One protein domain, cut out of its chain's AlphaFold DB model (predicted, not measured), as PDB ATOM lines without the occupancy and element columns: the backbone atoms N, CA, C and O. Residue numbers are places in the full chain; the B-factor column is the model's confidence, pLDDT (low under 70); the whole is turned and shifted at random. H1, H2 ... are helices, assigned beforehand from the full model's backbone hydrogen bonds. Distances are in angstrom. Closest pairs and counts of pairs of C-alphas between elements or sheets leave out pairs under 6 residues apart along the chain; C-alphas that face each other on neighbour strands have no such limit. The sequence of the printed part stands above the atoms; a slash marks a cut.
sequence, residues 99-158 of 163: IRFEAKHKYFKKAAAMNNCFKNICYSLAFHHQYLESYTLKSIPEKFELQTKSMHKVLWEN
ATOM      1  N   ILE A  99      32.024 -35.511  64.714       83.50
ATOM      2  CA  ILE A  99      31.595 -36.904  64.531       83.50
ATOM      3  C   ILE A  99      31.775 -37.370  63.077       83.50
ATOM      4  O   ILE A  99      32.233 -38.489  62.836       83.50
ATOM      5  N   ARG A 100      31.450 -36.521  62.093       84.94
ATOM      6  CA  ARG A 100      31.607 -36.869  60.668       84.94
ATOM      7  C   ARG A 100      33.079 -37.000  60.277       84.94
ATOM      8  O   ARG A 100      33.421 -37.906  59.517       84.94
ATOM      9  N   PHE A 101      33.945 -36.158  60.841       87.81
ATOM     10  CA  PHE A 101      35.390 -36.250  60.637       87.81
ATOM     11  C   PHE A 101      35.957 -37.529  61.264       87.81
ATOM     12  O   PHE A 101      36.708 -38.239  60.598       87.81
ATOM     13  N   GLU A 102      35.535 -37.903  62.481       88.62
ATOM     14  CA  GLU A 102      35.912 -39.185  63.102       88.62
ATOM     15  C   GLU A 102      35.494 -40.384  62.239       88.62
ATOM     16  O   GLU A 102      36.286 -41.307  62.019       88.62
ATOM     17  N   ALA A 103      34.261 -40.365  61.722       88.50
ATOM     18  CA  ALA A 103      33.743 -41.422  60.862       88.50
ATOM     19  C   ALA A 103      34.543 -41.537  59.554       88.50
ATOM     20  O   ALA A 103      34.922 -42.646  59.171       88.50
ATOM     21  N   LYS A 104      34.872 -40.412  58.903       88.81
ATOM     22  CA  LYS A 104      35.718 -40.401  57.699       88.81
ATOM     23  C   LYS A 104      37.129 -40.903  58.000       88.81
ATOM     24  O   LYS A 104      37.680 -41.700  57.246       88.81
ATOM     25  N   HIS A 105      37.691 -40.516  59.138       91.00
ATOM     26  CA  HIS A 105      39.029 -40.926  59.546       91.00
ATOM     27  C   HIS A 105      39.151 -42.448  59.772       91.00
ATOM     28  O   HIS A 105      40.223 -43.023  59.575       91.00
ATOM     29  N   LYS A 106      38.053 -43.144  60.105       91.00
ATOM     30  CA  LYS A 106      38.019 -44.617  60.192       91.00
ATOM     31  C   LYS A 106      38.407 -45.293  58.871       91.00
ATOM     32  O   LYS A 106      39.114 -46.299  58.903       91.00
ATOM     33  N   TYR A 107      37.966 -44.752  57.733       92.19
ATOM     34  CA  TYR A 107      38.349 -45.261  56.411       92.19
ATOM     35  C   TYR A 107      39.867 -45.182  56.221       92.19
ATOM     36  O   TYR A 107      40.500 -46.194  55.924       92.19
ATOM     37  N   PHE A 108      40.457 -44.016  56.494       93.50
ATOM     38  CA  PHE A 108      41.894 -43.792  56.336       93.50
ATOM     39  C   PHE A 108      42.734 -44.682  57.251       93.50
ATOM     40  O   PHE A 108      43.725 -45.241  56.797       93.50
ATOM     41  N   LYS A 109      42.308 -44.902  58.501       92.12
ATOM     42  CA  LYS A 109      42.976 -45.855  59.405       92.12
ATOM     43  C   LYS A 109      43.000 -47.272  58.841       92.12
ATOM     44  O   LYS A 109      44.027 -47.938  58.909       92.12
ATOM     45  N   LYS A 110      41.877 -47.732  58.278       92.75
ATOM     46  CA  LYS A 110      41.791 -49.066  57.674       92.75
ATOM     47  C   LYS A 110      42.676 -49.169  56.431       92.75
ATOM     48  O   LYS A 110      43.424 -50.130  56.305       92.75
ATOM     49  N   ALA A 111      42.617 -48.175  55.547       92.00
ATOM     50  CA  ALA A 111      43.440 -48.132  54.342       92.00
ATOM     51  C   ALA A 111      44.941 -48.067  54.672       92.00
ATOM     52  O   ALA A 111      45.730 -48.757  54.037       92.00
ATOM     53  N   ALA A 112      45.327 -47.310  55.703       92.69
ATOM     54  CA  ALA A 112      46.710 -47.223  56.160       92.69
ATOM     55  C   ALA A 112      47.215 -48.563  56.706       92.69
ATOM     56  O   ALA A 112      48.320 -48.969  56.378       92.69
ATOM     57  N   ALA A 113      46.391 -49.271  57.485       92.06
ATOM     58  CA  ALA A 113      46.743 -50.583  58.028       92.06
ATOM     59  C   ALA A 113      46.899 -51.670  56.949       92.06
ATOM     60  O   ALA A 113      47.624 -52.635  57.156       92.06
ATOM     61  N   MET A 114      46.210 -51.529  55.814       89.81
ATOM     62  CA  MET A 114      46.312 -52.452  54.678       89.81
ATOM     63  C   MET A 114      47.455 -52.100  53.717       89.81
ATOM     64  O   MET A 114      47.791 -52.907  52.851       89.81
ATOM     65  N   ASN A 115      48.019 -50.895  53.817       86.94
ATOM     66  CA  ASN A 115      49.064 -50.442  52.917       86.94
ATOM     67  C   ASN A 115      50.437 -50.851  53.460       86.94
ATOM     68  O   ASN A 115      50.850 -50.408  54.526       86.94
ATOM     69  N   ASN A 116      51.160 -51.667  52.697       84.94
ATOM     70  CA  ASN A 116      52.508 -52.111  53.057       84.94
ATOM     71  C   ASN A 116      53.600 -51.106  52.639       84.94
ATOM     72  O   ASN A 116      54.770 -51.295  52.971       84.94
ATOM     73  N   CYS A 117      53.248 -50.042  51.904       83.19
ATOM     74  CA  CYS A 117      54.170 -48.989  51.489       83.19
ATOM     75  C   CYS A 117      53.976 -47.726  52.341       83.19
ATOM     76  O   CYS A 117      53.000 -46.989  52.195       83.19
ATOM     77  N   PHE A 118      54.954 -47.442  53.204       85.62
ATOM     78  CA  PHE A 118      54.941 -46.273  54.094       85.62
ATOM     79  C   PHE A 118      55.585 -45.023  53.484       85.62
ATOM     80  O   PHE A 118      55.587 -43.955  54.102       85.62
ATOM     81  N   LYS A 119      56.122 -45.117  52.260       89.31
ATOM     82  CA  LYS A 119      56.695 -43.964  51.562       89.31
ATOM     83  C   LYS A 119      55.562 -43.022  51.155       89.31
ATOM     84  O   LYS A 119      54.774 -43.341  50.274       89.31
ATOM     85  N   ASN A 120      55.500 -41.861  51.806       90.50
ATOM     86  CA  ASN A 120      54.464 -40.847  51.598       90.50
ATOM     87  C   ASN A 120      53.028 -41.400  51.745       90.50
ATOM     88  O   ASN A 120      52.201 -41.319  50.838       90.50
ATOM     89  N   ILE A 121      52.734 -41.967  52.919       92.31
ATOM     90  CA  ILE A 121      51.429 -42.569  53.231       92.31
ATOM     91  C   ILE A 121      50.249 -41.613  52.984       92.31
ATOM     92  O   ILE A 121      49.210 -42.048  52.499       92.31
ATOM     93  N   CYS A 122      50.412 -40.312  53.250       91.56
ATOM     94  CA  CYS A 122      49.371 -39.311  53.017       91.56
ATOM     95  C   CYS A 122      48.985 -39.226  51.536       91.56
ATOM     96  O   CYS A 122      47.796 -39.221  51.224       91.56
ATOM     97  N   TYR A 123      49.973 -39.221  50.634       93.75
ATOM     98  CA  TYR A 123      49.727 -39.229  49.193       93.75
ATOM     99  C   TYR A 123      49.005 -40.504  48.756       93.75
ATOM    100  O   TYR A 123      47.973 -40.428  48.094       93.75
ATOM    101  N   SER A 124      49.490 -41.671  49.191       93.06
ATOM    102  CA  SER A 124      48.863 -42.958  48.868       93.06
ATOM    103  C   SER A 124      47.402 -42.998  49.324       93.06
ATOM    104  O   SER A 124      46.509 -43.337  48.550       93.06
ATOM    105  N   LEU A 125      47.130 -42.599  50.569       93.88
ATOM    106  CA  LEU A 125      45.776 -42.548  51.120       93.88
ATOM    107  C   LEU A 125      44.871 -41.567  50.370       93.88
ATOM    108  O   LEU A 125      43.720 -41.908  50.100       93.88
ATOM    109  N   ALA A 126      45.375 -40.378  50.032       94.06
ATOM    110  CA  ALA A 126      44.630 -39.386  49.263       94.06
ATOM    111  C   ALA A 126      44.280 -39.912  47.865       94.06
ATOM    112  O   ALA A 126      43.129 -39.812  47.449       94.06
ATOM    113  N   PHE A 127      45.231 -40.553  47.181       92.94
ATOM    114  CA  PHE A 127      45.018 -41.135  45.858       92.94
ATOM    115  C   PHE A 127      43.967 -42.257  45.879       92.94
ATOM    116  O   PHE A 127      43.016 -42.244  45.096       92.94
ATOM    117  N   HIS A 128      44.078 -43.197  46.824       91.44
ATOM    118  CA  HIS A 128      43.080 -44.258  47.007       91.44
ATOM    119  C   HIS A 128      41.690 -43.696  47.329       91.44
ATOM    120  O   HIS A 128      40.681 -44.195  46.823       91.44
ATOM    121  N   HIS A 129      41.639 -42.656  48.161       94.69
ATOM    122  CA  HIS A 129      40.398 -41.990  48.527       94.69
ATOM    123  C   HIS A 129      39.753 -41.299  47.321       94.69
ATOM    124  O   HIS A 129      38.571 -41.519  47.067       94.69
ATOM    125  N   GLN A 130      40.532 -40.563  46.526       94.88
ATOM    126  CA  GLN A 130      40.066 -39.908  45.302       94.88
ATOM    127  C   GLN A 130      39.509 -40.917  44.288       94.88
ATOM    128  O   GLN A 130      38.443 -40.689  43.714       94.88
ATOM    129  N   TYR A 131      40.179 -42.059  44.105       92.94
ATOM    130  CA  TYR A 131      39.696 -43.114  43.214       92.94
ATOM    131  C   TYR A 131      38.342 -43.679  43.677       92.94
ATOM    132  O   TYR A 131      37.414 -43.808  42.876       92.94
ATOM    133  N   LEU A 132      38.188 -43.945  44.979       91.19
ATOM    134  CA  LEU A 132      36.931 -44.431  45.558       91.19
ATOM    135  C   LEU A 132      35.771 -43.438  45.379       91.19
ATOM    136  O   LEU A 132      34.664 -43.844  45.013       91.19
ATOM    137  N   GLU A 133      36.012 -42.149  45.627       91.38
ATOM    138  CA  GLU A 133      34.994 -41.108  45.434       91.38
ATOM    139  C   GLU A 133      34.601 -40.999  43.956       91.38
ATOM    140  O   GLU A 133      33.414 -40.946  43.652       91.38
ATOM    141  N   SER A 134      35.561 -41.077  43.025       91.19
ATOM    142  CA  SER A 134      35.262 -41.053  41.584       91.19
ATOM    143  C   SER A 134      34.344 -42.202  41.150       91.19
ATOM    144  O   SER A 134      33.418 -42.000  40.365       91.19
ATOM    145  N   TYR A 135      34.554 -43.401  41.700       90.25
ATOM    146  CA  TYR A 135      33.705 -44.561  41.442       90.25
ATOM    147  C   TYR A 135      32.300 -44.370  42.024       90.25
ATOM    148  O   TYR A 135      31.305 -44.649  41.359       90.25
ATOM    149  N   THR A 136      32.216 -43.833  43.243       88.44
ATOM    150  CA  THR A 136      30.937 -43.559  43.911       88.44
ATOM    151  C   THR A 136      30.136 -42.502  43.150       88.44
ATOM    152  O   THR A 136      28.945 -42.689  42.926       88.44
ATOM    153  N   LEU A 137      30.781 -41.436  42.671       85.69
ATOM    154  CA  LEU A 137      30.132 -40.398  41.868       85.69
ATOM    155  C   LEU A 137      29.607 -40.937  40.532       85.69
ATOM    156  O   LEU A 137      28.485 -40.616  40.161       85.69
ATOM    157  N   LYS A 138      30.357 -41.812  39.847       81.56
ATOM    158  CA  LYS A 138      29.885 -42.474  38.614       81.56
ATOM    159  C   LYS A 138      28.665 -43.372  38.826       81.56
ATOM    160  O   LYS A 138      27.918 -43.606  37.886       81.56
ATOM    161  N   SER A 139      28.478 -43.906  40.034       75.31
ATOM    162  CA  SER A 139      27.309 -44.733  40.360       75.31
ATOM    163  C   SER A 139      26.027 -43.922  40.585       75.31
ATOM    164  O   SER A 139      24.945 -44.502  40.680       75.31
ATOM    165  N   ILE A 140      26.129 -42.590  40.654       71.69
ATOM    166  CA  ILE A 140      24.975 -41.693  40.693       71.69
ATOM    167  C   ILE A 140      24.431 -41.585  39.260       71.69
ATOM    168  O   ILE A 140      25.202 -41.279  38.350       71.69
ATOM    169  N   PRO A 141      23.132 -41.831  39.017       68.75
ATOM    170  CA  PRO A 141      22.563 -41.675  37.684       68.75
ATOM    171  C   PRO A 141      22.770 -40.241  37.172       68.75
ATOM    172  O   PRO A 141      22.416 -39.285  37.859       68.75
ATOM    173  N   GLU A 142      23.297 -40.097  35.949       63.47
ATOM    174  CA  GLU A 142      23.592 -38.807  35.285       63.47
ATOM    175  C   GLU A 142      22.379 -37.866  35.182       63.47
ATOM    176  O   GLU A 142      22.535 -36.662  35.002       63.47
ATOM    177  N   LYS A 143      21.159 -38.399  35.310       57.38
ATOM    178  CA  LYS A 143      19.906 -37.640  35.291       57.38
ATOM    179  C   LYS A 143      19.186 -37.755  36.630       57.38
ATOM    180  O   LYS A 143      18.190 -38.466  36.750       57.38
ATOM    181  N   PHE A 144      19.662 -37.033  37.639       57.56
ATOM    182  CA  PHE A 144      18.792 -36.643  38.746       57.56
ATOM    183  C   PHE A 144      17.953 -35.452  38.273       57.56
ATOM    184  O   PHE A 144      18.471 -34.346  38.132       57.56
ATOM    185  N   GLU A 145      16.662 -35.660  37.996       55.81
ATOM    186  CA  GLU A 145      15.745 -34.527  37.842       55.81
ATOM    187  C   GLU A 145      15.686 -33.795  39.189       55.81
ATOM    188  O   GLU A 145      15.123 -34.300  40.162       55.81
ATOM    189  N   LEU A 146      16.302 -32.614  39.265       56.91
ATOM    190  CA  LEU A 146      16.221 -31.760  40.441       56.91
ATOM    191  C   LEU A 146      14.783 -31.261  40.570       56.91
ATOM    192  O   LEU A 146      14.335 -30.373  39.841       56.91
ATOM    193  N   GLN A 147      14.043 -31.868  41.491       55.81
ATOM    194  CA  GLN A 147      12.699 -31.439  41.842       55.81
ATOM    195  C   GLN A 147      12.778 -30.517  43.057       55.81
ATOM    196  O   GLN A 147      13.332 -30.867  44.101       55.81
ATOM    197  N   THR A 148      12.215 -29.317  42.929       60.72
ATOM    198  CA  THR A 148      11.955 -28.472  44.099       60.72
ATOM    199  C   THR A 148      10.892 -29.116  44.992       60.72
ATOM    200  O   THR A 148      10.139 -29.990  44.562       60.72
ATOM    201  N   LYS A 149      10.761 -28.650  46.241       58.53
ATOM    202  CA  LYS A 149       9.665 -29.085  47.129       58.53
ATOM    203  C   LYS A 149       8.268 -28.856  46.534       58.53
ATOM    204  O   LYS A 149       7.335 -29.522  46.962       58.53
ATOM    205  N   SER A 150       8.123 -27.948  45.564       62.91
ATOM    206  CA  SER A 150       6.874 -27.707  44.831       62.91
ATOM    207  C   SER A 150       6.776 -28.488  43.511       62.91
ATOM    208  O   SER A 150       5.929 -28.178  42.680       62.91
ATOM    209  N   MET A 151       7.645 -29.484  43.297       54.53
ATOM    210  CA  MET A 151       7.701 -30.351  42.111       54.53
ATOM    211  C   MET A 151       7.935 -29.641  40.769       54.53
ATOM    212  O   MET A 151       7.761 -30.244  39.711       54.53
ATOM    213  N   HIS A 152       8.397 -28.389  40.770       63.06
ATOM    214  CA  HIS A 152       8.903 -27.781  39.540       63.06
ATOM    215  C   HIS A 152      10.265 -28.379  39.193       63.06
ATOM    216  O   HIS A 152      11.153 -28.445  40.054       63.06
ATOM    217  N   LYS A 153      10.407 -28.798  37.931       58.91
ATOM    218  CA  LYS A 153      11.676 -29.247  37.356       58.91
ATOM    219  C   LYS A 153      12.619 -28.054  37.257       58.91
ATOM    220  O   LYS A 153      12.284 -27.060  36.616       58.91
ATOM    221  N   VAL A 154      13.786 -28.154  37.883       63.81
ATOM    222  CA  VAL A 154      14.856 -27.169  37.716       63.81
ATOM    223  C   VAL A 154      15.802 -27.702  36.652       63.81
ATOM    224  O   VAL A 154      16.415 -28.753  36.836       63.81
ATOM    225  N   LEU A 155      15.881 -27.001  35.521       66.56
ATOM    226  CA  LEU A 155      16.906 -27.273  34.519       66.56
ATOM    227  C   LEU A 155      18.270 -26.901  35.096       66.56
ATOM    228  O   LEU A 155      18.396 -25.902  35.802       66.56
ATOM    229  N   TRP A 156      19.284 -27.704  34.781       62.12
ATOM    230  CA  TRP A 156      20.650 -27.509  35.269       62.12
ATOM    231  C   TRP A 156      21.204 -26.114  34.936       62.12
ATOM    232  O   TRP A 156      21.886 -25.506  35.749       62.12
ATOM    233  N   GLU A 157      20.814 -25.579  33.779       73.19
ATOM    234  CA  GLU A 157      21.164 -24.247  33.266       73.19
ATOM    235  C   GLU A 157      20.668 -23.088  34.147       73.19
ATOM    236  O   GLU A 157      21.211 -21.992  34.088       73.19
ATOM    237  N   ASN A 158      19.648 -23.328  34.977       72.75
ATOM    238  CA  ASN A 158      19.034 -22.306  35.825       72.75
ATOM    239  C   ASN A 158      19.651 -22.245  37.232       72.75
ATOM    240  O   ASN A 158      19.179 -21.482  38.078       72.75
TER     241      ASN A 158
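AT A GLANCE: This is residues 99 to 158 of the 163 residues of an uncharacterized protein of Strigamia maritima (UniProt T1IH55). Two helices make an open V: H2, the longest helix, meets H1 near one end, and beyond H2's other end a long tail with no named element runs on and folds back on itself at its far end. H2 and the tail make the length of the domain, while residues 99 to 106 of H1 stick out to one side. The printed part has 60 residues, with two named helices, H1 then H2, and no named strand; the class is all helix. The whole is extended, with a radius of gyration of the C-alphas of 17.8 A, and the C-alphas span 51 by 24 by 17 A.

HOW THE PARTS SIT: H2, residues 121 to 138, touches H1, residues 99 to 114, with residues 121 to 125 alone, and H1 touches H2 with residues 108 to 112 alone. Their closest C-alphas are those of Phe 108 and Leu 125, 6.6 A apart. Their lines stand at a steep tilt of 67 degrees, and they run opposite ways. Residues 130 to 143, of which 130 to 138 belong to H2, stand free. In the tail, residues 146 to 147 pair with residues 153 to 154, antiparallel. In H2 every O i to N i+4 pair is within hydrogen-bond range, and in H1 10 of 12 are.

IN THESE COORDINATES: H2 measures 26.0 A from C-alpha 121 at (51.429, -42.569, 53.231) to C-alpha 138 at (29.885, -42.474, 38.614). H1 measures 23.6 A and begins with C-alpha 99 at (31.595, -36.904, 64.531).

THE WHOLE: The C-alphas farthest apart, those of Lys 119 and Ser 150, are 52.8 A apart. The printed part has no cut, and the link from H1 to H2 is short, with 6 residues. Residues 139 to 158 hold no named element. The mean pLDDT of the printed part is 81.1, and residues 141 to 156 are under 70.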